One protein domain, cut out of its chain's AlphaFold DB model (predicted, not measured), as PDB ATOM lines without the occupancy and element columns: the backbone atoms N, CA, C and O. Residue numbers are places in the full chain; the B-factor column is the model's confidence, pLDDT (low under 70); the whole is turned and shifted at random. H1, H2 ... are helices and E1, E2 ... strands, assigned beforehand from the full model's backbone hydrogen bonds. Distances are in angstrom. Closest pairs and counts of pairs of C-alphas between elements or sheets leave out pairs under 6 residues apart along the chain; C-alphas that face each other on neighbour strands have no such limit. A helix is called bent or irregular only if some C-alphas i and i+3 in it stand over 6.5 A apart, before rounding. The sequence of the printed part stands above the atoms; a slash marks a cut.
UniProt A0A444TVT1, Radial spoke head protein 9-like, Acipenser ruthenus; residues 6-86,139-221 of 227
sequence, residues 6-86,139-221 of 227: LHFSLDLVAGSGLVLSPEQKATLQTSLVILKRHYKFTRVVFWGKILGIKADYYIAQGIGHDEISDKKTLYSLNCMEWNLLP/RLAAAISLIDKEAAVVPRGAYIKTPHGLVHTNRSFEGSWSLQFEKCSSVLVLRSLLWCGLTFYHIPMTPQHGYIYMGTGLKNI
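AT A GLANCE: This is residues 6 to 86 and 139 to 221 of the 227 residues of the protein "Radial spoke head protein 9-like" of Acipenser ruthenus (UniProt A0A444TVT1). A twisted six-stranded sheet makes the middle layer of three, with H1 and H2 over one face and H3 crossing the other. Two three-stranded meanders, each strand the antiparallel neighbour of the one before, E1 E2 E3 and E6 E7 E8, join side by side through E1 and E8; the small hairpin E4 and E5 lies apart from this sheet, and a long loop leads from it to E6 at the sheet's edge. The printed part has 164 residues, with three named helices and eight named strands in the order H1 H2 E1 E2 E3 H3 E4 E5 E6 E7 E8, a mixed class. The large sheet, in the order E3 E2 E1 E8 E7 E6, is mixed. The whole is compact, with a radius of gyration of the C-alphas of 16.1 A, and spans 46 by 41 by 35 A.

HOW THE PARTS SIT: E1, residues 43 to 50, and E8, residues 209 to 215, are parallel neighbours at 29 degrees, with N 49 and O 213 2.8 A apart, within hydrogen-bond range. E2, residues 57 to 63, forms a hairpin with E1 (N 45 and O 61, 2.9 A) and another with edge strand E3, residues 71 to 76 (N 60 and O 74, 2.9 A). E7, residues 198 to 202, forms a hairpin with E8 (N 201 and O 210, 2.8 A) and another with edge strand E6, residues 188 to 191 (N 190 and O 200, 2.9 A). The pairing of E8 is staggered: residues 209 to 213 pair with E7 and 213 to 215 with E1. H2, residues 22 to 38, is on the sheet over E2 and E1 at a height of 8.9 A; its closest C-alphas to E1 are those of Lys 36 and Val 44, 6.1 A. On the same face H1, residues 6 to 16, lies over E8 and, only just, E7, with 3 C-alphas falling on E7; the closest C-alphas of H1 and E7 are those of Val 13 and Thr 199, 7.0 A. H1 and H2 only just touch, with 3 pairs of C-alphas within 8 A, closest at His 7 and Lys 25, 6.9 A. On the opposite face H3, residues 139 to 151, runs across the strands at a height of 9.6 A, at 71 degrees to E1 on the local plane. E4, residues 159 to 161, and E5, residues 167 to 169, form a hairpin (N 160 and O 168, 2.9 A). Every O i to N i+4 pair is within hydrogen-bond range in H3, 12 of 13 in H2, and 3 of 7 in H1, where 6 of 8 O i to N i+3 pairs are.

IN THESE COORDINATES: H1 begins at C-alpha 6, (49.008, 76.995, 11.359), and is irregular: C-alphas 12 and 15 are 7.2 A apart. From first to last C-alpha, H2 measures 24.5 A, E1 21.5 A, E8 20.0 A, E2 19.4 A, H3 17.7 A and E3 16.7 A. E8 ends at C-alpha 215, (38.084, 75.443, -3.176).

THE WHOLE: The C-alphas farthest apart, those of Lys 54 and Pro 163, are 47.7 A apart. Residues 87 to 138 are cut out, with 10.3 A from C-alpha 86 to C-alpha 139. The link from E5 to E6, 18 residues, is long. Mean pLDDT of the printed part is 86.8; residues 15 to 18 and 175 to 185 are under 70.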
ATOM      1  N   LEU A   6      49.737  77.769  12.363       85.81
ATOM      2  CA  LEU A   6      49.008  76.995  11.359       85.81
ATOM      3  C   LEU A   6      48.252  75.795  11.943       85.81
ATOM      4  O   LEU A   6      47.103  75.579  11.578       85.81
ATOM      5  N   HIS A   7      48.875  75.054  12.863       84.50
ATOM      6  CA  HIS A   7      48.281  73.869  13.489       84.50
ATOM      7  C   HIS A   7      46.920  74.158  14.126       84.50
ATOM      8  O   HIS A   7      45.935  73.516  13.784       84.50
ATOM      9  N   PHE A   8      46.862  75.174  14.982       84.38
ATOM     10  CA  PHE A   8      45.647  75.572  15.672       84.38
ATOM     11  C   PHE A   8      44.706  76.348  14.745       84.38
ATOM     12  O   PHE A   8      43.504  76.113  14.743       84.38
ATOM     13  N   SER A   9      45.246  77.227  13.893       85.56
ATOM     14  CA  SER A   9      44.459  78.010  12.937       85.56
ATOM     15  C   SER A   9      43.635  77.140  11.982       85.56
ATOM     16  O   SER A   9      42.520  77.521  11.633       85.56
ATOM     17  N   LEU A  10      44.159  75.980  11.569       85.69
ATOM     18  CA  LEU A  10      43.435  75.025  10.725       85.69
ATOM     19  C   LEU A  10      42.262  74.364  11.453       85.69
ATOM     20  O   LEU A  10      41.252  74.066  10.821       85.69
ATOM     21  N   ASP A  11      42.366  74.157  12.763       84.19
ATOM     22  CA  ASP A  11      41.290  73.555  13.551       84.19
ATOM     23  C   ASP A  11      40.139  74.551  13.763       84.19
ATOM     24  O   ASP A  11      38.973  74.163  13.738       84.19
ATOM     25  N   LEU A  12      40.442  75.853  13.846       82.81
ATOM     26  CA  LEU A  12      39.429  76.915  13.928       82.81
ATOM     27  C   LEU A  12      38.537  77.000  12.686       82.81
ATOM     28  O   LEU A  12      37.365  77.358  12.781       82.81
ATOM     29  N   VAL A  13      39.094  76.689  11.516       81.12
ATOM     30  CA  VAL A  13      38.363  76.709  10.243       81.12
ATOM     31  C   VAL A  13      37.829  75.336   9.850       81.12
ATOM     32  O   VAL A  13      37.080  75.251   8.889       81.12
ATOM     33  N   ALA A  14      38.134  74.265  10.592       78.69
ATOM     34  CA  ALA A  14      37.741  72.902  10.227       78.69
ATOM     35  C   ALA A  14      36.219  72.724  10.062       78.69
ATOM     36  O   ALA A  14      35.766  71.928   9.240       78.69
ATOM     37  N   GLY A  15      35.417  73.525  10.774       69.94
ATOM     38  CA  GLY A  15      33.958  73.571  10.619       69.94
ATOM     39  C   GLY A  15      33.460  74.072   9.251       69.94
ATOM     40  O   GLY A  15      32.252  74.095   9.015       69.94
ATOM     41  N   SER A  16      34.341  74.501   8.339       69.06
ATOM     42  CA  SER A  16      33.992  74.817   6.945       69.06
ATOM     43  C   SER A  16      33.956  73.597   6.021       69.06
ATOM     44  O   SER A  16      33.553  73.742   4.871       69.06
ATOM     45  N   GLY A  17      34.321  72.406   6.508       68.44
ATOM     46  CA  GLY A  17      34.130  71.133   5.801       68.44
ATOM     47  C   GLY A  17      35.268  70.719   4.866       68.44
ATOM     48  O   GLY A  17      35.291  69.577   4.419       68.44
ATOM     49  N   LEU A  18      36.245  71.595   4.614       69.75
ATOM     50  CA  LEU A  18      37.478  71.253   3.907       69.75
ATOM     51  C   LEU A  18      38.644  71.348   4.892       69.75
ATOM     52  O   LEU A  18      38.898  72.400   5.475       69.75
ATOM     53  N   VAL A  19      39.314  70.218   5.109       82.62
ATOM     54  CA  VAL A  19      40.417  70.072   6.065       82.62
ATOM     55  C   VAL A  19      41.600  69.372   5.413       82.62
ATOM     56  O   VAL A  19      41.451  68.608   4.461       82.62
ATOM     57  N   LEU A  20      42.789  69.638   5.945       87.94
ATOM     58  CA  LEU A  20      44.016  68.952   5.554       87.94
ATOM     59  C   LEU A  20      44.195  67.672   6.369       87.94
ATOM     60  O   LEU A  20      43.850  67.650   7.557       87.94
ATOM     61  N   SER A  21      44.776  66.637   5.756       90.12
ATOM     62  CA  SER A  21      45.119  65.412   6.482       90.12
ATOM     63  C   SER A  21      46.172  65.699   7.568       90.12
ATOM     64  O   SER A  21      46.954  66.647   7.435       90.12
ATOM     65  N   PRO A  22      46.238  64.904   8.650       89.38
ATOM     66  CA  PRO A  22      47.265  65.072   9.682       89.38
ATOM     67  C   PRO A  22      48.692  65.019   9.118       89.38
ATOM     68  O   PRO A  22      49.550  65.795   9.533       89.38
ATOM     69  N   GLU A  23      48.918  64.161   8.123       91.88
ATOM     70  CA  GLU A  23      50.187  64.050   7.399       91.88
ATOM     71  C   GLU A  23      50.507  65.352   6.661       91.88
ATOM     72  O   GLU A  23      51.585  65.908   6.838       91.88
ATOM     73  N   GLN A  24      49.553  65.901   5.899       91.69
ATOM     74  CA  GLN A  24      49.718  67.186   5.215       91.69
ATOM     75  C   GLN A  24      49.997  68.316   6.211       91.69
ATOM     76  O   GLN A  24      50.884  69.132   5.971       91.69
ATOM     77  N   LYS A  25      49.298  68.347   7.354       90.25
ATOM     78  CA  LYS A  25      49.534  69.336   8.420       90.25
ATOM     79  C   LYS A  25      50.973  69.258   8.948       90.25
ATOM     80  O   LYS A  25      51.645  70.288   8.998       90.25
ATOM     81  N   ALA A  26      51.460  68.066   9.297       91.12
ATOM     82  CA  ALA A  26      52.816  67.864   9.821       91.12
ATOM     83  C   ALA A  26      53.901  68.211   8.784       91.12
ATOM     84  O   ALA A  26      54.891  68.889   9.083       91.12
ATOM     85  N   THR A  27      53.674  67.803   7.538       93.44
ATOM     86  CA  THR A  27      54.532  68.105   6.393       93.44
ATOM     87  C   THR A  27      54.635  69.613   6.160       93.44
ATOM     88  O   THR A  27      55.743  70.149   6.101       93.44
ATOM     89  N   LEU A  28      53.503  70.329   6.126       93.19
ATOM     90  CA  LEU A  28      53.460  71.787   5.952       93.19
ATOM     91  C   LEU A  28      54.172  72.537   7.081       93.19
ATOM     92  O   LEU A  28      54.881  73.508   6.820       93.19
ATOM     93  N   GLN A  29      54.021  72.098   8.333       90.81
ATOM     94  CA  GLN A  29      54.731  72.714   9.460       90.81
ATOM     95  C   GLN A  29      56.249  72.686   9.263       90.81
ATOM     96  O   GLN A  29      56.933  73.650   9.606       90.81
ATOM     97  N   THR A  30      56.771  71.608   8.683       92.56
ATOM     98  CA  THR A  30      58.207  71.444   8.449       92.56
ATOM     99  C   THR A  30      58.650  72.175   7.182       92.56
ATOM    100  O   THR A  30      59.608  72.951   7.211       92.56
ATOM    101  N   SER A  31      57.934  71.993   6.071       95.25
ATOM    102  CA  SER A  31      58.327  72.538   4.770       95.25
ATOM    103  C   SER A  31      58.250  74.066   4.720       95.25
ATOM    104  O   SER A  31      59.155  74.702   4.181       95.25
ATOM    105  N   LEU A  32      57.260  74.692   5.370       93.81
ATOM    106  CA  LEU A  32      57.149  76.156   5.430       93.81
ATOM    107  C   LEU A  32      58.287  76.803   6.238       93.81
ATOM    108  O   LEU A  32      58.722  77.914   5.921       93.81
ATOM    109  N   VAL A  33      58.814  76.112   7.256       94.00
ATOM    110  CA  VAL A  33      59.992  76.567   8.016       94.00
ATOM    111  C   VAL A  33      61.240  76.549   7.135       94.00
ATOM    112  O   VAL A  33      62.027  77.501   7.164       94.00
ATOM    113  N   ILE A  34      61.414  75.490   6.340       94.38
ATOM    114  CA  ILE A  34      62.517  75.363   5.379       94.38
ATOM    115  C   ILE A  34      62.406  76.461   4.318       94.38
ATOM    116  O   ILE A  34      63.372  77.190   4.086       94.38
ATOM    117  N   LEU A  35      61.211  76.652   3.756       93.88
ATOM    118  CA  LEU A  35      60.911  77.674   2.753       93.88
ATOM    119  C   LEU A  35      61.244  79.081   3.253       93.88
ATOM    120  O   LEU A  35      61.894  79.852   2.545       93.88
ATOM    121  N   LYS A  36      60.874  79.400   4.501       93.88
ATOM    122  CA  LYS A  36      61.211  80.680   5.134       93.88
ATOM    123  C   LYS A  36      62.719  80.933   5.150       93.88
ATOM    124  O   LYS A  36      63.153  82.043   4.846       93.88
ATOM    125  N   ARG A  37      63.515  79.925   5.522       94.00
ATOM    126  CA  ARG A  37      64.980  80.040   5.613       94.00
ATOM    127  C   ARG A  37      65.628  80.136   4.236       94.00
ATOM    128  O   ARG A  37      66.487  80.989   4.048       94.00
ATOM    129  N   HIS A  38      65.195  79.302   3.292       93.81
ATOM    130  CA  HIS A  38      65.754  79.233   1.942       93.81
ATOM    131  C   HIS A  38      65.638  80.573   1.204       93.81
ATOM    132  O   HIS A  38      66.627  81.112   0.717       93.81
ATOM    133  N   TYR A  39      64.439  81.156   1.200       92.25
ATOM    134  CA  TYR A  39      64.164  82.423   0.518       92.25
ATOM    135  C   TYR A  39      64.370  83.662   1.401       92.25
ATOM    136  O   TYR A  39      64.151  84.781   0.940       92.25
ATOM    137  N   LYS A  40      64.793  83.478   2.661       93.19
ATOM    138  CA  LYS A  40      65.001  84.545   3.658       93.19
ATOM    139  C   LYS A  40      63.776  85.450   3.853       93.19
ATOM    140  O   LYS A  40      63.914  86.652   4.068       93.19
ATOM    141  N   PHE A  41      62.575  84.877   3.803       93.88
ATOM    142  CA  PHE A  41      61.344  85.628   4.041       93.88
ATOM    143  C   PHE A  41      61.242  86.077   5.502       93.88
ATOM    144  O   PHE A  41      61.528  85.310   6.430       93.88
ATOM    145  N   THR A  42      60.745  87.292   5.728       92.19
ATOM    146  CA  THR A  42      60.411  87.781   7.074       92.19
ATOM    147  C   THR A  42      59.298  86.930   7.671       92.19
ATOM    148  O   THR A  42      59.353  86.526   8.842       92.19
ATOM    149  N   ARG A  43      58.302  86.592   6.846       90.94
ATOM    150  CA  ARG A  43      57.117  85.836   7.241       90.94
ATOM    151  C   ARG A  43      56.661  84.928   6.105       90.94
ATOM    152  O   ARG A  43      56.851  85.233   4.937       90.94
ATOM    153  N   VAL A  44      56.087  83.789   6.468       94.62
ATOM    154  CA  VAL A  44      55.509  82.840   5.514       94.62
ATOM    155  C   VAL A  44      54.090  82.567   5.960       94.62
ATOM    156  O   VAL A  44      53.847  82.289   7.139       94.62
ATOM    157  N   VAL A  45      53.160  82.670   5.023       93.50
ATOM    158  CA  VAL A  45      51.757  82.368   5.260       93.50
ATOM    159  C   VAL A  45      51.325  81.231   4.351       93.50
ATOM    160  O   VAL A  45      51.616  81.219   3.159       93.50
ATOM    161  N   PHE A  46      50.618  80.263   4.916       94.88
ATOM    162  CA  PHE A  46      49.876  79.301   4.124       94.88
ATOM    163  C   PHE A  46      48.609  79.989   3.615       94.88
ATOM    164  O   PHE A  46      47.807  80.473   4.423       94.88
ATOM    165  N   TRP A  47      48.472  80.101   2.298       95.00
ATOM    166  CA  TRP A  47      47.349  80.785   1.658       95.00
ATOM    167  C   TRP A  47      46.136  79.863   1.575       95.00
ATOM    168  O   TRP A  47      45.018  80.265   1.901       95.00
ATOM    169  N   GLY A  48      46.369  78.599   1.218       93.94
ATOM    170  CA  GLY A  48      45.296  77.631   1.090       93.94
ATOM    171  C   GLY A  48      45.567  76.532   0.078       93.94
ATOM    172  O   GLY A  48      46.713  76.214  -0.237       93.94
ATOM    173  N   LYS A  49      44.476  75.947  -0.407       94.19
ATOM    174  CA  LYS A  49      44.443  74.806  -1.309       94.19
ATOM    175  C   LYS A  49      43.484  75.081  -2.469       94.19
ATOM    176  O   LYS A  49      42.330  75.441  -2.237       94.19
ATOM    177  N   ILE A  50      43.948  74.882  -3.697       95.25
ATOM    178  CA  ILE A  50      43.113  74.896  -4.902       95.25
ATOM    179  C   ILE A  50      42.908  73.452  -5.349       95.25
ATOM    180  O   ILE A  50      43.871  72.707  -5.520       95.25
ATOM    181  N   LEU A  51      41.646  73.057  -5.488       93.75
ATOM    182  CA  LEU A  51      41.252  71.709  -5.866       93.75
ATOM    183  C   LEU A  51      41.457  71.505  -7.366       93.75
ATOM    184  O   LEU A  51      40.959  72.296  -8.173       93.75
ATOM    185  N   GLY A  52      42.164  70.438  -7.716       93.00
ATOM    186  CA  GLY A  52      42.347  70.009  -9.098       93.00
ATOM    187  C   GLY A  52      41.735  68.634  -9.347       93.00
ATOM    188  O   GLY A  52      41.392  67.907  -8.419       93.00
ATOM    189  N   ILE A  53      41.574  68.272 -10.619       92.25
ATOM    190  CA  ILE A  53      40.983  66.985 -11.012       92.25
ATOM    191  C   ILE A  53      41.950  65.822 -10.739       92.25
ATOM    192  O   ILE A  53      41.537  64.793 -10.209       92.25
ATOM    193  N   LYS A  54      43.230  65.968 -11.105       93.75
ATOM    194  CA  LYS A  54      44.275  64.948 -10.901       93.75
ATOM    195  C   LYS A  54      45.013  65.138  -9.579       93.75
ATOM    196  O   LYS A  54      45.309  64.159  -8.900       93.75
ATOM    197  N   ALA A  55      45.348  66.381  -9.251       93.12
ATOM    198  CA  ALA A  55      46.097  66.735  -8.054       93.12
ATOM    199  C   ALA A  55      45.708  68.130  -7.567       93.12
ATOM    200  O   ALA A  55      45.360  69.004  -8.357       93.12
ATOM    201  N   ASP A  56      45.805  68.333  -6.259       95.19
ATOM    202  CA  ASP A  56      45.497  69.610  -5.635       95.19
ATOM    203  C   ASP A  56      46.744  70.485  -5.499       95.19
ATOM    204  O   ASP A  56      47.835  70.002  -5.183       95.19
ATOM    205  N   TYR A  57      46.561  71.792  -5.644       96.06
ATOM    206  CA  TYR A  57      47.608  72.781  -5.437       96.06
ATOM    207  C   TYR A  57      47.574  73.322  -4.013       96.06
ATOM    208  O   TYR A  57      46.570  73.869  -3.563       96.06
ATOM    209  N   TYR A  58      48.702  73.248  -3.321       96.19
ATOM    210  CA  TYR A  58      48.932  73.880  -2.026       96.19
ATOM    211  C   TYR A  58      49.693  75.175  -2.238       96.19
ATOM    212  O   TYR A  58      50.751  75.170  -2.864       96.19
ATOM    213  N   ILE A  59      49.175  76.280  -1.712       96.88
ATOM    214  CA  ILE A  59      49.715  77.613  -1.966       96.88
ATOM    215  C   ILE A  59      50.267  78.206  -0.673       96.88
ATOM    216  O   ILE A  59      49.592  78.252   0.362       96.88
ATOM    217  N   ALA A  60      51.491  78.716  -0.745       96.31
ATOM    218  CA  ALA A  60      52.131  79.481   0.312       96.31
ATOM    219  C   ALA A  60      52.617  80.816  -0.239       96.31
ATOM    220  O   ALA A  60      53.031  80.922  -1.390       96.31
ATOM    221  N   GLN A  61      52.592  81.844   0.598       95.38
ATOM    222  CA  GLN A  61      53.114  83.156   0.257       95.38
ATOM    223  C   GLN A  61      54.246  83.514   1.210       95.38
ATOM    224  O   GLN A  61      54.097  83.503   2.436       95.38
ATOM    225  N   GLY A  62      55.401  83.810   0.629       94.94
ATOM    226  CA  GLY A  62      56.534  84.399   1.314       94.94
ATOM    227  C   GLY A  62      56.420  85.914   1.291       94.94
ATOM    228  O   GLY A  62      56.228  86.508   0.233       94.94
ATOM    229  N   ILE A  63      56.536  86.525   2.462       93.62
ATOM    230  CA  ILE A  63      56.457  87.968   2.663       93.62
ATOM    231  C   ILE A  63      57.853  88.456   3.049       93.62
ATOM    232  O   ILE A  63      58.455  87.958   4.013       93.62
ATOM    233  N   GLY A  64      58.380  89.398   2.274       91.69
ATOM    234  CA  GLY A  64      59.672  90.025   2.509       91.69
ATOM    235  C   GLY A  64      59.581  91.199   3.481       91.69
ATOM    236  O   GLY A  64      59.064  91.052   4.590       91.69
ATOM    237  N   HIS A  65      60.164  92.344   3.128       86.62
ATOM    238  CA  HIS A  65      60.258  93.478   4.059       86.62
ATOM    239  C   HIS A  65      58.979  94.332   4.099       86.62
ATOM    240  O   HIS A  65      58.657  94.905   5.140       86.62
ATOM    241  N   ASP A  66      58.253  94.396   2.980       89.88
ATOM    242  CA  ASP A  66      56.942  95.040   2.862       89.88
ATOM    243  C   ASP A  66      55.838  93.971   2.866       89.88
ATOM    244  O   ASP A  66      55.821  93.088   2.009       89.88
ATOM    245  N   GLU A  67      54.907  94.054   3.822       86.06
ATOM    246  CA  GLU A  67      53.812  93.081   3.972       86.06
ATOM    247  C   GLU A  67      52.829  93.063   2.786       86.06
ATOM    248  O   GLU A  67      52.137  92.063   2.575       86.06
ATOM    249  N   ILE A  68      52.743  94.143   2.002       85.06
ATOM    250  CA  ILE A  68      51.806  94.246   0.876       85.06
ATOM    251  C   ILE A  68      52.521  94.071  -0.463       85.06
ATOM    252  O   ILE A  68      52.037  93.313  -1.305       85.06
ATOM    253  N   SER A  69      53.642  94.760  -0.664       85.44
ATOM    254  CA  SER A  69      54.279  94.858  -1.986       85.44
ATOM    255  C   SER A  69      55.261  93.716  -2.275       85.44
ATOM    256  O   SER A  69      55.374  93.279  -3.416       85.44
ATOM    257  N   ASP A  70      55.960  93.208  -1.256       87.88
ATOM    258  CA  ASP A  70      57.047  92.228  -1.399       87.88
ATOM    259  C   ASP A  70      56.554  90.809  -1.082       87.88
ATOM    260  O   ASP A  70      56.997  90.146  -0.138       87.88
ATOM    261  N   LYS A  71      55.558  90.367  -1.858       91.69
ATOM    262  CA  LYS A  71      54.941  89.043  -1.737       91.69
ATOM    263  C   LYS A  71      55.342  88.144  -2.899       91.69
ATOM    264  O   LYS A  71      55.187  88.504  -4.062       91.69
ATOM    265  N   LYS A  72      55.807  86.940  -2.571       94.44
ATOM    266  CA  LYS A  72      56.107  85.874  -3.531       94.44
ATOM    267  C   LYS A  72      55.190  84.694  -3.280       94.44
ATOM    268  O   LYS A  72      55.148  84.178  -2.165       94.44
ATOM    269  N   THR A  73      54.483  84.258  -4.312       96.19
ATOM    270  CA  THR A  73      53.573  83.113  -4.230       96.19
ATOM    271  C   THR A  73      54.285  81.857  -4.705       96.19
ATOM    272  O   THR A  73      54.905  81.853  -5.764       96.19
ATOM    273  N   LEU A  74      54.192  80.791  -3.921       96.81
ATOM    274  CA  LEU A  74      54.727  79.477  -4.240       96.81
ATOM    275  C   LEU A  74      53.603  78.446  -4.228       96.81
ATOM    276  O   LEU A  74      52.678  78.536  -3.416       96.81
ATOM    277  N   TYR A  75      53.718  77.448  -5.095       96.94
ATOM    278  CA  TYR A  75      52.819  76.306  -5.143       96.94
ATOM    279  C   TYR A  75      53.564  75.003  -4.852       96.94
ATOM    280  O   TYR A  75      54.773  74.891  -5.049       96.94
ATOM    281  N   SER A  76      52.825  74.004  -4.391       96.56
ATOM    282  CA  SER A  76      53.291  72.638  -4.184       96.56
ATOM    283  C   SER A  76      52.165  71.665  -4.515       96.56
ATOM    284  O   SER A  76      50.999  71.985  -4.300       96.56
ATOM    285  N   LEU A  77      52.500  70.473  -5.006       94.75
ATOM    286  CA  LEU A  77      51.539  69.378  -5.208       94.75
ATOM    287  C   LEU A  77      51.574  68.356  -4.057       94.75
ATOM    288  O   LEU A  77      50.629  67.598  -3.861       94.75
ATOM    289  N   ASN A  78      52.658  68.339  -3.273       91.88
ATOM    290  CA  ASN A  78      52.937  67.325  -2.250       91.88
ATOM    291  C   ASN A  78      53.194  67.910  -0.846       91.88
ATOM    292  O   ASN A  78      53.537  67.167   0.070       91.88
ATOM    293  N   CYS A  79      53.041  69.227  -0.666       92.06
ATOM    294  CA  CYS A  79      53.353  69.971   0.565       92.06
ATOM    295  C   CYS A  79      54.838  69.978   0.982       92.06
ATOM    296  O   CYS A  79      55.153  70.520   2.043       92.06
ATOM    297  N   MET A  80      55.745  69.414   0.182       90.69
ATOM    298  CA  MET A  80      57.179  69.296   0.480       90.69
ATOM    299  C   MET A  80      58.017  70.183  -0.435       90.69
ATOM    300  O   MET A  80      58.814  70.993   0.037       90.69
ATOM    301  N   GLU A  81      57.813  70.035  -1.740       93.69
ATOM    302  CA  GLU A  81      58.550  70.743  -2.781       93.69
ATOM    303  C   GLU A  81      57.750  71.962  -3.225       93.69
ATOM    304  O   GLU A  81      56.588  71.843  -3.615       93.69
ATOM    305  N   TRP A  82      58.371  73.136  -3.134       95.88
ATOM    306  CA  TRP A  82      57.722  74.415  -3.391       95.88
ATOM    307  C   TRP A  82      58.352  75.107  -4.592       95.88
ATOM    308  O   TRP A  82      59.534  75.453  -4.566       95.88
ATOM    309  N   ASN A  83      57.532  75.365  -5.604       95.62
ATOM    310  CA  ASN A  83      57.912  76.041  -6.836       95.62
ATOM    311  C   ASN A  83      57.369  77.471  -6.833       95.62
ATOM    312  O   ASN A  83      56.271  77.730  -6.339       95.62
ATOM    313  N   LEU A  84      58.154  78.416  -7.344       95.81
ATOM    314  CA  LEU A  84      57.779  79.827  -7.393       95.81
ATOM    315  C   LEU A  84      56.842  80.079  -8.577       95.81
ATOM    316  O   LEU A  84      57.193  79.732  -9.698       95.81
ATOM    317  N   LEU A  85      55.705  80.736  -8.335       95.06
ATOM    318  CA  LEU A  85      54.831  81.197  -9.413       95.06
ATOM    319  C   LEU A  85      55.337  82.516 -10.010       95.06
ATOM    320  O   LEU A  85      55.839  83.371  -9.267       95.06
ATOM    321  N   PRO A  86      55.148  82.732 -11.324       92.94
ATOM    322  CA  PRO A  86      55.361  84.042 -11.917       92.94
ATOM    323  C   PRO A  86      54.394  85.071 -11.300       92.94
ATOM    324  O   PRO A  86      53.269  84.729 -10.921       92.94
ATOM    325  N   ARG A 139      47.493  80.580 -15.274       93.56
ATOM    326  CA  ARG A 139      46.105  80.597 -14.802       93.56
ATOM    327  C   ARG A 139      46.018  80.513 -13.278       93.56
ATOM    328  O   ARG A 139      45.241  81.247 -12.667       93.56
ATOM    329  N   LEU A 140      46.836  79.668 -12.653       95.00
ATOM    330  CA  LEU A 140      46.906  79.516 -11.201       95.00
ATOM    331  C   LEU A 140      47.370  80.815 -10.532       95.00
ATOM    332  O   LEU A 140      46.732  81.289  -9.590       95.00
ATOM    333  N   ALA A 141      48.440  81.427 -11.044       95.25
ATOM    334  CA  ALA A 141      48.948  82.702 -10.544       95.25
ATOM    335  C   ALA A 141      47.909  83.834 -10.668       95.25
ATOM    336  O   ALA A 141      47.717  84.603  -9.719       95.25
ATOM    337  N   ALA A 142      47.199  83.908 -11.799       94.38
ATOM    338  CA  ALA A 142      46.128  84.876 -12.024       94.38
ATOM    339  C   ALA A 142      44.959  84.679 -11.048       94.38
ATOM    340  O   ALA A 142      44.521  85.641 -10.415       94.38
ATOM    341  N   ALA A 143      44.500  83.437 -10.861       94.06
ATOM    342  CA  ALA A 143      43.400  83.114  -9.954       94.06
ATOM    343  C   ALA A 143      43.720  83.491  -8.499       94.06
ATOM    344  O   ALA A 143      42.905  84.129  -7.833       94.06
ATOM    345  N   ILE A 144      44.925  83.166  -8.016       94.94
ATOM    346  CA  ILE A 144      45.366  83.530  -6.659       94.94
ATOM    347  C   ILE A 144      45.385  85.052  -6.492       94.94
ATOM    348  O   ILE A 144      44.876  85.570  -5.499       94.94
ATOM    349  N   SER A 145      45.931  85.775  -7.476       93.69
ATOM    350  CA  SER A 145      45.978  87.240  -7.445       93.69
ATOM    351  C   SER A 145      44.581  87.866  -7.431       93.69
ATOM    352  O   SER A 145      44.341  88.821  -6.690       93.69
ATOM    353  N   LEU A 146      43.647  87.308  -8.204       93.31
ATOM    354  CA  LEU A 146      42.268  87.779  -8.261       93.31
ATOM    355  C   LEU A 146      41.532  87.541  -6.934       93.31
ATOM    356  O   LEU A 146      40.897  88.462  -6.420       93.31
ATOM    357  N   ILE A 147      41.675  86.352  -6.340       94.38
ATOM    358  CA  ILE A 147      41.094  86.029  -5.028       94.38
ATOM    359  C   ILE A 147      41.666  86.946  -3.946       94.38
ATOM    360  O   ILE A 147      40.906  87.492  -3.148       94.38
ATOM    361  N   ASP A 148      42.982  87.167  -3.920       92.31
ATOM    362  CA  ASP A 148      43.593  88.079  -2.948       92.31
ATOM    363  C   ASP A 148      43.076  89.511  -3.113       92.31
ATOM    364  O   ASP A 148      42.795  90.188  -2.126       92.31
ATOM    365  N   LYS A 149      42.912  89.981  -4.352       91.31
ATOM    366  CA  LYS A 149      42.407  91.330  -4.625       91.31
ATOM    367  C   LYS A 149      40.947  91.507  -4.200       91.31
ATOM    368  O   LYS A 149      40.588  92.582  -3.729       91.31
ATOM    369  N   GLU A 150      40.110  90.490  -4.392       90.94
ATOM    370  CA  GLU A 150      38.664  90.587  -4.161       90.94
ATOM    371  C   GLU A 150      38.219  90.126  -2.767       90.94
ATOM    372  O   GLU A 150      37.160  90.542  -2.300       90.94
ATOM    373  N   ALA A 151      38.987  89.256  -2.111       88.12
ATOM    374  CA  ALA A 151      38.530  88.529  -0.931       88.12
ATOM    375  C   ALA A 151      39.557  88.433   0.207       88.12
ATOM    376  O   ALA A 151      39.236  87.843   1.241       88.12
ATOM    377  N   ALA A 152      40.762  89.005   0.085       86.88
ATOM    378  CA  ALA A 152      41.667  89.080   1.230       86.88
ATOM    379  C   ALA A 152      41.062  89.967   2.330       86.88
ATOM    380  O   ALA A 152      40.772  91.145   2.122       86.88
ATOM    381  N   VAL A 153      40.899  89.395   3.523       86.38
ATOM    382  CA  VAL A 153      40.310  90.073   4.684       86.38
ATOM    383  C   VAL A 153      41.317  90.120   5.824       86.38
ATOM    384  O   VAL A 153      41.953  89.119   6.160       86.38
ATOM    385  N   VAL A 154      41.428  91.291   6.452       87.50
ATOM    386  CA  VAL A 154      42.248  91.528   7.643       87.50
ATOM    387  C   VAL A 154      41.487  92.437   8.617       87.50
ATOM    388  O   VAL A 154      40.748  93.319   8.169       87.50
ATOM    389  N   PRO A 155      41.639  92.272   9.944       86.38
ATOM    390  CA  PRO A 155      41.089  93.217  10.905       86.38
ATOM    391  C   PRO A 155      41.648  94.625  10.688       86.38
ATOM    392  O   PRO A 155      42.835  94.812  10.398       86.38
ATOM    393  N   ARG A 156      40.805  95.641  10.886       84.19
ATOM    394  CA  ARG A 156      41.246  97.035  10.836       84.19
ATOM    395  C   ARG A 156      42.333  97.282  11.887       84.19
ATOM    396  O   ARG A 156      42.214  96.860  13.032       84.19
ATOM    397  N   GLY A 157      43.399  97.974  11.487       84.25
ATOM    398  CA  GLY A 157      44.523  98.286  12.373       84.25
ATOM    399  C   GLY A 157      45.531  97.148  12.569       84.25
ATOM    400  O   GLY A 157      46.499  97.354  13.297       84.25
ATOM    401  N   ALA A 158      45.363  95.994  11.908       86.88
ATOM    402  CA  ALA A 158      46.344  94.901  11.931       86.88
ATOM    403  C   ALA A 158      47.687  95.271  11.267       86.88
ATOM    404  O   ALA A 158      48.721  94.683  11.584       86.88
ATOM    405  N   TYR A 159      47.683  96.264  10.374       90.19
ATOM    406  CA  TYR A 159      48.863  96.767   9.673       90.19
ATOM    407  C   TYR A 159      49.013  98.274   9.865       90.19
ATOM    408  O   TYR A 159      48.023  98.996   9.988       90.19
ATOM    409  N   ILE A 160      50.259  98.745   9.855       90.81
ATOM    410  CA  ILE A 160      50.623 100.158   9.927       90.81
ATOM    411  C   ILE A 160      51.586 100.504   8.792       90.81
ATOM    412  O   ILE A 160      52.487  99.733   8.459       90.81
ATOM    413  N   LYS A 161      51.389 101.680   8.195       92.12
ATOM    414  CA  LYS A 161      52.298 102.234   7.195       92.12
ATOM    415  C   LYS A 161      53.298 103.151   7.888       92.12
ATOM    416  O   LYS A 161      52.912 104.060   8.619       92.12
ATOM    417  N   THR A 162      54.577 102.899   7.667       89.56
ATOM    418  CA  THR A 162      55.663 103.739   8.181       89.56
ATOM    419  C   THR A 162      55.814 105.013   7.346       89.56
ATOM    420  O   THR A 162      55.367 105.044   6.194       89.56
ATOM    421  N   PRO A 163      56.490 106.057   7.862       91.81
ATOM    422  CA  PRO A 163      56.793 107.265   7.087       91.81
ATOM    423  C   PRO A 163      57.573 106.989   5.792       91.81
ATOM    424  O   PRO A 163      57.421 107.713   4.816       91.81
ATOM    425  N   HIS A 164      58.358 105.907   5.753       88.75
ATOM    426  CA  HIS A 164      59.092 105.458   4.565       88.75
ATOM    427  C   HIS A 164      58.211 104.766   3.515       88.75
ATOM    428  O   HIS A 164      58.710 104.304   2.495       88.75
ATOM    429  N   GLY A 165      56.904 104.657   3.758       87.56
ATOM    430  CA  GLY A 165      55.953 104.041   2.842       87.56
ATOM    431  C   GLY A 165      55.808 102.526   2.989       87.56
ATOM    432  O   GLY A 165      54.876 101.976   2.407       87.56
ATOM    433  N   LEU A 166      56.651 101.872   3.795       89.75
ATOM    434  CA  LEU A 166      56.617 100.426   4.028       89.75
ATOM    435  C   LEU A 166      55.474 100.038   4.966       89.75
ATOM    436  O   LEU A 166      55.243 100.714   5.978       89.75
ATOM    437  N   VAL A 167      54.800  98.930   4.659       92.19
ATOM    438  CA  VAL A 167      53.722  98.378   5.484       92.19
ATOM    439  C   VAL A 167      54.255  97.250   6.363       92.19
ATOM    440  O   VAL A 167      54.843  96.288   5.877       92.19
ATOM    441  N   HIS A 168      54.006  97.361   7.667       90.12
ATOM    442  CA  HIS A 168      54.388  96.370   8.668       90.12
ATOM    443  C   HIS A 168      53.184  95.926   9.499       90.12
ATOM    444  O   HIS A 168      52.181  96.632   9.611       90.12
ATOM    445  N   THR A 169      53.299  94.754  10.122       87.94
ATOM    446  CA  THR A 169      52.331  94.287  11.120       87.94
ATOM    447  C   THR A 169      52.333  95.207  12.339       87.94
ATOM    448  O   THR A 169      53.383  95.557  12.886       87.94
ATOM    449  N   ASN A 170      51.144  95.610  12.776       88.06
ATOM    450  CA  ASN A 170      50.979  96.432  13.962       88.06
ATOM    451  C   ASN A 170      51.095  95.556  15.216       88.06
ATOM    452  O   ASN A 170      50.193  94.785  15.536       88.06
ATOM    453  N   ARG A 171      52.208  95.684  15.945       84.00
ATOM    454  CA  ARG A 171      52.449  94.919  17.180       84.00
ATOM    455  C   ARG A 171      51.564  95.350  18.350       84.00
ATOM    456  O   ARG A 171      51.401  94.570  19.277       84.00
ATOM    457  N   SER A 172      50.994  96.552  18.294       83.25
ATOM    458  CA  SER A 172      50.070  97.087  19.304       83.25
ATOM    459  C   SER A 172      48.607  96.752  18.999       83.25
ATOM    460  O   SER A 172      47.699  97.327  19.592       83.25
ATOM    461  N   PHE A 173      48.351  95.872  18.030       81.50
ATOM    462  CA  PHE A 173      47.003  95.425  17.720       81.50
ATOM    463  C   PHE A 173      46.519  94.413  18.770       81.50
ATOM    464  O   PHE A 173      46.995  93.283  18.810       81.50
ATOM    465  N   GLU A 174      45.541  94.808  19.586       70.12
ATOM    466  CA  GLU A 174      44.939  93.962  20.635       70.12
ATOM    467  C   GLU A 174      43.506  93.496  20.284       70.12
ATOM    468  O   GLU A 174      42.824  92.868  21.089       70.12
ATOM    469  N   GLY A 175      43.055  93.761  19.052       64.38
ATOM    470  CA  GLY A 175      41.672  93.560  18.605       64.38
ATOM    471  C   GLY A 175      40.955  94.896  18.376       64.38
ATOM    472  O   GLY A 175      41.182  95.863  19.092       64.38
ATOM    473  N   SER A 176      40.122  94.989  17.332       51.75
ATOM    474  CA  SER A 176      39.499  96.258  16.884       51.75
ATOM    475  C   SER A 176      38.012  96.398  17.241       51.75
ATOM    476  O   SER A 176      37.343  97.288  16.719       51.75
ATOM    477  N   TRP A 177      37.459  95.512  18.075       55.62
ATOM    478  CA  TRP A 177      36.006  95.351  18.197       55.62
ATOM    479  C   TRP A 177      35.541  95.297  19.654       55.62
ATOM    480  O   TRP A 177      36.018  94.470  20.427       55.62
ATOM    481  N   SER A 178      34.558  96.129  20.010       44.41
ATOM    482  CA  SER A 178      33.738  95.940  21.209       44.41
ATOM    483  C   SER A 178      32.705  94.848  20.921       44.41
ATOM    484  O   SER A 178      31.766  95.073  20.159       44.41
ATOM    485  N   LEU A 179      32.888  93.659  21.488       51.50
ATOM    486  CA  LEU A 179      31.977  92.530  21.306       51.50
ATOM    487  C   LEU A 179      31.182  92.310  22.596       51.50
ATOM    488  O   LEU A 179      31.762  92.058  23.652       51.50
ATOM    489  N   GLN A 180      29.855  92.404  22.516       47.88
ATOM    490  CA  GLN A 180      28.967  91.882  23.552       47.88
ATOM    491  C   GLN A 180      28.788  90.385  23.294       47.88
ATOM    492  O   GLN A 180      28.237  89.982  22.272       47.88
ATOM    493  N   PHE A 181      29.314  89.554  24.193       48.19
ATOM    494  CA  PHE A 181      29.219  88.104  24.071       48.19
ATOM    495  C   PHE A 181      27.829  87.630  24.496       48.19
ATOM    496  O   PHE A 181      27.561  87.469  25.685       48.19
ATOM    497  N   GLU A 182      26.966  87.320  23.533       44.44
ATOM    498  CA  GLU A 182      25.838  86.422  23.770       44.44
ATOM    499  C   GLU A 182      26.220  85.013  23.298       44.44
ATOM    500  O   GLU A 182      26.472  84.785  22.120       44.44
ATOM    501  N   LYS A 183      26.288  84.067  24.245       47.97
ATOM    502  CA  LYS A 183      26.577  82.629  24.053       47.97
ATOM    503  C   LYS A 183      27.969  82.300  23.480       47.97
ATOM    504  O   LYS A 183      28.148  82.210  22.274       47.97
ATOM    505  N   CYS A 184      28.923  82.035  24.385       51.94
ATOM    506  CA  CYS A 184      30.103  81.149  24.254       51.94
ATOM    507  C   CYS A 184      30.768  81.005  22.862       51.94
ATOM    508  O   CYS A 184      31.199  79.919  22.481       51.94
ATOM    509  N   SER A 185      30.845  82.072  22.072       56.91
ATOM    510  CA  SER A 185      31.451  82.028  20.742       56.91
ATOM    511  C   SER A 185      32.871  82.561  20.865       56.91
ATOM    512  O   SER A 185      33.079  83.767  20.943       56.91
ATOM    513  N   SER A 186      33.855  81.667  20.952       72.00
ATOM    514  CA  SER A 186      35.272  82.017  21.137       72.00
ATOM    515  C   SER A 186      35.969  82.478  19.851       72.00
ATOM    516  O   SER A 186      37.109  82.939  19.904       72.00
ATOM    517  N   VAL A 187      35.305  82.356  18.696       77.00
ATOM    518  CA  VAL A 187      35.877  82.633  17.372       77.00
ATOM    519  C   VAL A 187      34.822  83.259  16.468       77.00
ATOM    520  O   VAL A 187      33.691  82.779  16.397       77.00
ATOM    521  N   LEU A 188      35.210  84.302  15.739       80.06
ATOM    522  CA  LEU A 188      34.423  84.884  14.656       80.06
ATOM    523  C   LEU A 188      34.876  84.285  13.325       80.06
ATOM    524  O   LEU A 188      36.071  84.286  13.032       80.06
ATOM    525  N   VAL A 189      33.929  83.802  12.517       82.00
ATOM    526  CA  VAL A 189      34.189  83.207  11.199       82.00
ATOM    527  C   VAL A 189      33.394  83.957  10.133       82.00
ATOM    528  O   VAL A 189      32.182  84.104  10.254       82.00
ATOM    529  N   LEU A 190      34.070  84.408   9.077       82.62
ATOM    530  CA  LEU A 190      33.458  85.015   7.894       82.62
ATOM    531  C   LEU A 190      33.716  84.121   6.683       82.62
ATOM    532  O   LEU A 190      34.818  83.596   6.518       82.62
ATOM    533  N   ARG A 191      32.714  83.957   5.819       84.50
ATOM    534  CA  ARG A 191      32.821  83.171   4.584       84.50
ATOM    535  C   ARG A 191      32.482  84.042   3.387       84.50
ATOM    536  O   ARG A 191      31.530  84.817   3.444       84.50
ATOM    537  N   SER A 192      33.250  83.904   2.312       85.75
ATOM    538  CA  SER A 192      32.921  84.566   1.051       85.75
ATOM    539  C   SER A 192      31.874  83.755   0.291       85.75
ATOM    540  O   SER A 192      32.068  82.563   0.056       85.75
ATOM    541  N   LEU A 193      30.780  84.408  -0.108       86.56
ATOM    542  CA  LEU A 193      29.779  83.830  -1.017       86.56
ATOM    543  C   LEU A 193      30.170  83.993  -2.494       86.56
ATOM    544  O   LEU A 193      29.690  83.252  -3.349       86.56
ATOM    545  N   LEU A 194      31.050  84.959  -2.786       88.06
ATOM    546  CA  LEU A 194      31.572  85.217  -4.129       88.06
ATOM    547  C   LEU A 194      32.700  84.245  -4.488       88.06
ATOM    548  O   LEU A 194      32.763  83.738  -5.603       88.06
ATOM    549  N   TRP A 195      33.576  83.971  -3.522       89.88
ATOM    550  CA  TRP A 195      34.674  83.020  -3.643       89.88
ATOM    551  C   TRP A 195      34.426  81.846  -2.705       89.88
ATOM    552  O   TRP A 195      34.960  81.791  -1.594       89.88
ATOM    553  N   CYS A 196      33.591  80.912  -3.161       86.50
ATOM    554  CA  CYS A 196      33.248  79.709  -2.415       86.50
ATOM    555  C   CYS A 196      34.526  78.961  -2.010       86.50
ATOM    556  O   CYS A 196      35.349  78.609  -2.858       86.50
ATOM    557  N   GLY A 197      34.697  78.754  -0.704       86.38
ATOM    558  CA  GLY A 197      35.900  78.150  -0.132       86.38
ATOM    559  C   GLY A 197      36.798  79.113   0.646       86.38
ATOM    560  O   GLY A 197      37.624  78.659   1.438       86.38
ATOM    561  N   LEU A 198      36.629  80.432   0.494       89.75
ATOM    562  CA  LEU A 198      37.351  81.401   1.318       89.75
ATOM    563  C   LEU A 198      36.709  81.525   2.702       89.75
ATOM    564  O   LEU A 198      35.548  81.924   2.833       89.75
ATOM    565  N   THR A 199      37.492  81.226   3.736       88.94
ATOM    566  CA  THR A 199      37.089  81.348   5.139       88.94
ATOM    567  C   THR A 199      38.098  82.202   5.896       88.94
ATOM    568  O   THR A 199      39.288  81.897   5.942       88.94
ATOM    569  N   PHE A 200      37.610  83.267   6.518       89.00
ATOM    570  CA  PHE A 200      38.348  84.112   7.446       89.00
ATOM    571  C   PHE A 200      37.955  83.768   8.882       89.00
ATOM    572  O   PHE A 200      36.786  83.513   9.163       89.00
ATOM    573  N   TYR A 201      38.921  83.802   9.793       87.12
ATOM    574  CA  TYR A 201      38.690  83.688  11.224       87.12
ATOM    575  C   TYR A 201      39.420  84.798  11.987       87.12
ATOM    576  O   TYR A 201      40.493  85.271  11.596       87.12
ATOM    577  N   HIS A 202      38.854  85.172  13.127       86.50
ATOM    578  CA  HIS A 202      39.480  86.055  14.100       86.50
ATOM    579  C   HIS A 202      39.099  85.604  15.506       86.50
ATOM    580  O   HIS A 202      37.929  85.331  15.772       86.50
ATOM    581  N   ILE A 203      40.081  85.532  16.403       84.75
ATOM    582  CA  ILE A 203      39.829  85.305  17.825       84.75
ATOM    583  C   ILE A 203      39.680  86.676  18.488       84.75
ATOM    584  O   ILE A 203      40.660  87.431  18.521       84.75
ATOM    585  N   PRO A 204      38.482  87.008  19.007       80.06
ATOM    586  CA  PRO A 204      38.241  88.253  19.726       80.06
ATOM    587  C   PRO A 204      39.290  88.533  20.801       80.06
ATOM    588  O   PRO A 204      39.775  87.606  21.445       80.06
ATOM    589  N   MET A 205      39.601  89.813  21.028       76.44
ATOM    590  CA  MET A 205      40.544  90.262  22.069       76.44
ATOM    591  C   MET A 205      41.977  89.724  21.919       76.44
ATOM    592  O   MET A 205      42.765  89.759  22.863       76.44
ATOM    593  N   THR A 206      42.337  89.206  20.744       83.25
ATOM    594  CA  THR A 206      43.702  88.772  20.441       83.25
ATOM    595  C   THR A 206      44.129  89.306  19.077       83.25
ATOM    596  O   THR A 206      43.285  89.547  18.213       83.25
ATOM    597  N   PRO A 207      45.439  89.415  18.800       83.00
ATOM    598  CA  PRO A 207      45.913  89.702  17.451       83.00
ATOM    599  C   PRO A 207      45.705  88.535  16.472       83.00
ATOM    600  O   PRO A 207      46.022  88.673  15.291       83.00
ATOM    601  N   GLN A 208      45.210  87.377  16.926       85.94
ATOM    602  CA  GLN A 208      45.132  86.172  16.109       85.94
ATOM    603  C   GLN A 208      43.987  86.273  15.102       85.94
ATOM    604  O   GLN A 208      42.805  86.372  15.438       85.94
ATOM    605  N   HIS A 209      44.362  86.254  13.832       88.38
ATOM    606  CA  HIS A 209      43.446  86.257  12.709       88.38
ATOM    607  C   HIS A 209      44.119  85.623  11.500       88.38
ATOM    608  O   HIS A 209      45.345  85.495  11.416       88.38
ATOM    609  N   GLY A 210      43.305  85.281  10.520       88.88
ATOM    610  CA  GLY A 210      43.784  84.909   9.210       88.88
ATOM    611  C   GLY A 210      42.644  84.438   8.340       88.88
ATOM    612  O   GLY A 210      41.531  84.216   8.799       88.88
ATOM    613  N   TYR A 211      42.951  84.241   7.074       90.31
ATOM    614  CA  TYR A 211      42.070  83.534   6.168       90.31
ATOM    615  C   TYR A 211      42.798  82.352   5.549       90.31
ATOM    616  O   TYR A 211      44.034  82.243   5.614       90.31
ATOM    617  N   ILE A 212      41.990  81.469   4.985       91.81
ATOM    618  CA  ILE A 212      42.400  80.366   4.141       91.81
ATOM    619  C   ILE A 212      41.414  80.242   2.988       91.81
ATOM    620  O   ILE A 212      40.211  80.447   3.164       91.81
ATOM    621  N   TYR A 213      41.923  79.894   1.816       93.19
ATOM    622  CA  TYR A 213      41.093  79.459   0.703       93.19
ATOM    623  C   TYR A 213      41.172  77.939   0.564       93.19
ATOM    624  O   TYR A 213      42.263  77.382   0.503       93.19
ATOM    625  N   MET A 214      40.036  77.254   0.518       92.38
ATOM    626  CA  MET A 214      39.969  75.848   0.121       92.38
ATOM    627  C   MET A 214      38.821  75.672  -0.864       92.38
ATOM    628  O   MET A 214      37.663  75.715  -0.464       92.38
ATOM    629  N   GLY A 215      39.122  75.505  -2.149       91.75
ATOM    630  CA  GLY A 215      38.084  75.443  -3.176       91.75
ATOM    631  C   GLY A 215      38.635  75.271  -4.584       91.75
ATOM    632  O   GLY A 215      39.824  75.050  -4.768       91.75
ATOM    633  N   THR A 216      37.771  75.365  -5.590       91.25
ATOM    634  CA  THR A 216      38.102  75.097  -7.004       91.25
ATOM    635  C   THR A 216      38.790  76.258  -7.726       91.25
ATOM    636  O   THR A 216      39.169  76.117  -8.883       91.25
ATOM    637  N   GLY A 217      38.937  77.417  -7.081       89.81
ATOM    638  CA  GLY A 217      39.460  78.639  -7.697       89.81
ATOM    639  C   GLY A 217      38.472  79.326  -8.645       89.81
ATOM    640  O   GLY A 217      38.883  80.173  -9.431       89.81
ATOM    641  N   LEU A 218      37.182  78.969  -8.591       89.81
ATOM    642  CA  LEU A 218      36.133  79.547  -9.431       89.81
ATOM    643  C   LEU A 218      35.328  80.616  -8.690       89.81
ATOM    644  O   LEU A 218      34.939  80.439  -7.533       89.81
ATOM    645  N   LYS A 219      35.050  81.713  -9.397       89.31
ATOM    646  CA  LYS A 219      34.196  82.804  -8.925       89.31
ATOM    647  C   LYS A 219      32.724  82.446  -9.114       89.31
ATOM    648  O   LYS A 219      32.334  81.987 -10.187       89.31
ATOM    649  N   ASN A 220      31.904  82.703  -8.099       87.81
ATOM    650  CA  ASN A 220      30.459  82.516  -8.169       87.81
ATOM    651  C   ASN A 220      29.799  83.698  -8.894       87.81
ATOM    652  O   ASN A 220      29.433  84.699  -8.277       87.81
ATOM    653  N   ILE A 221      29.680  83.589 -10.216       87.88
ATOM    654  CA  ILE A 221      29.028  84.603 -11.057       87.88
ATOM    655  C   ILE A 221      27.505  84.625 -10.881       87.88
ATOM    656  O   ILE A 221      26.884  85.658 -11.117       87.88
TER     657      ILE A 221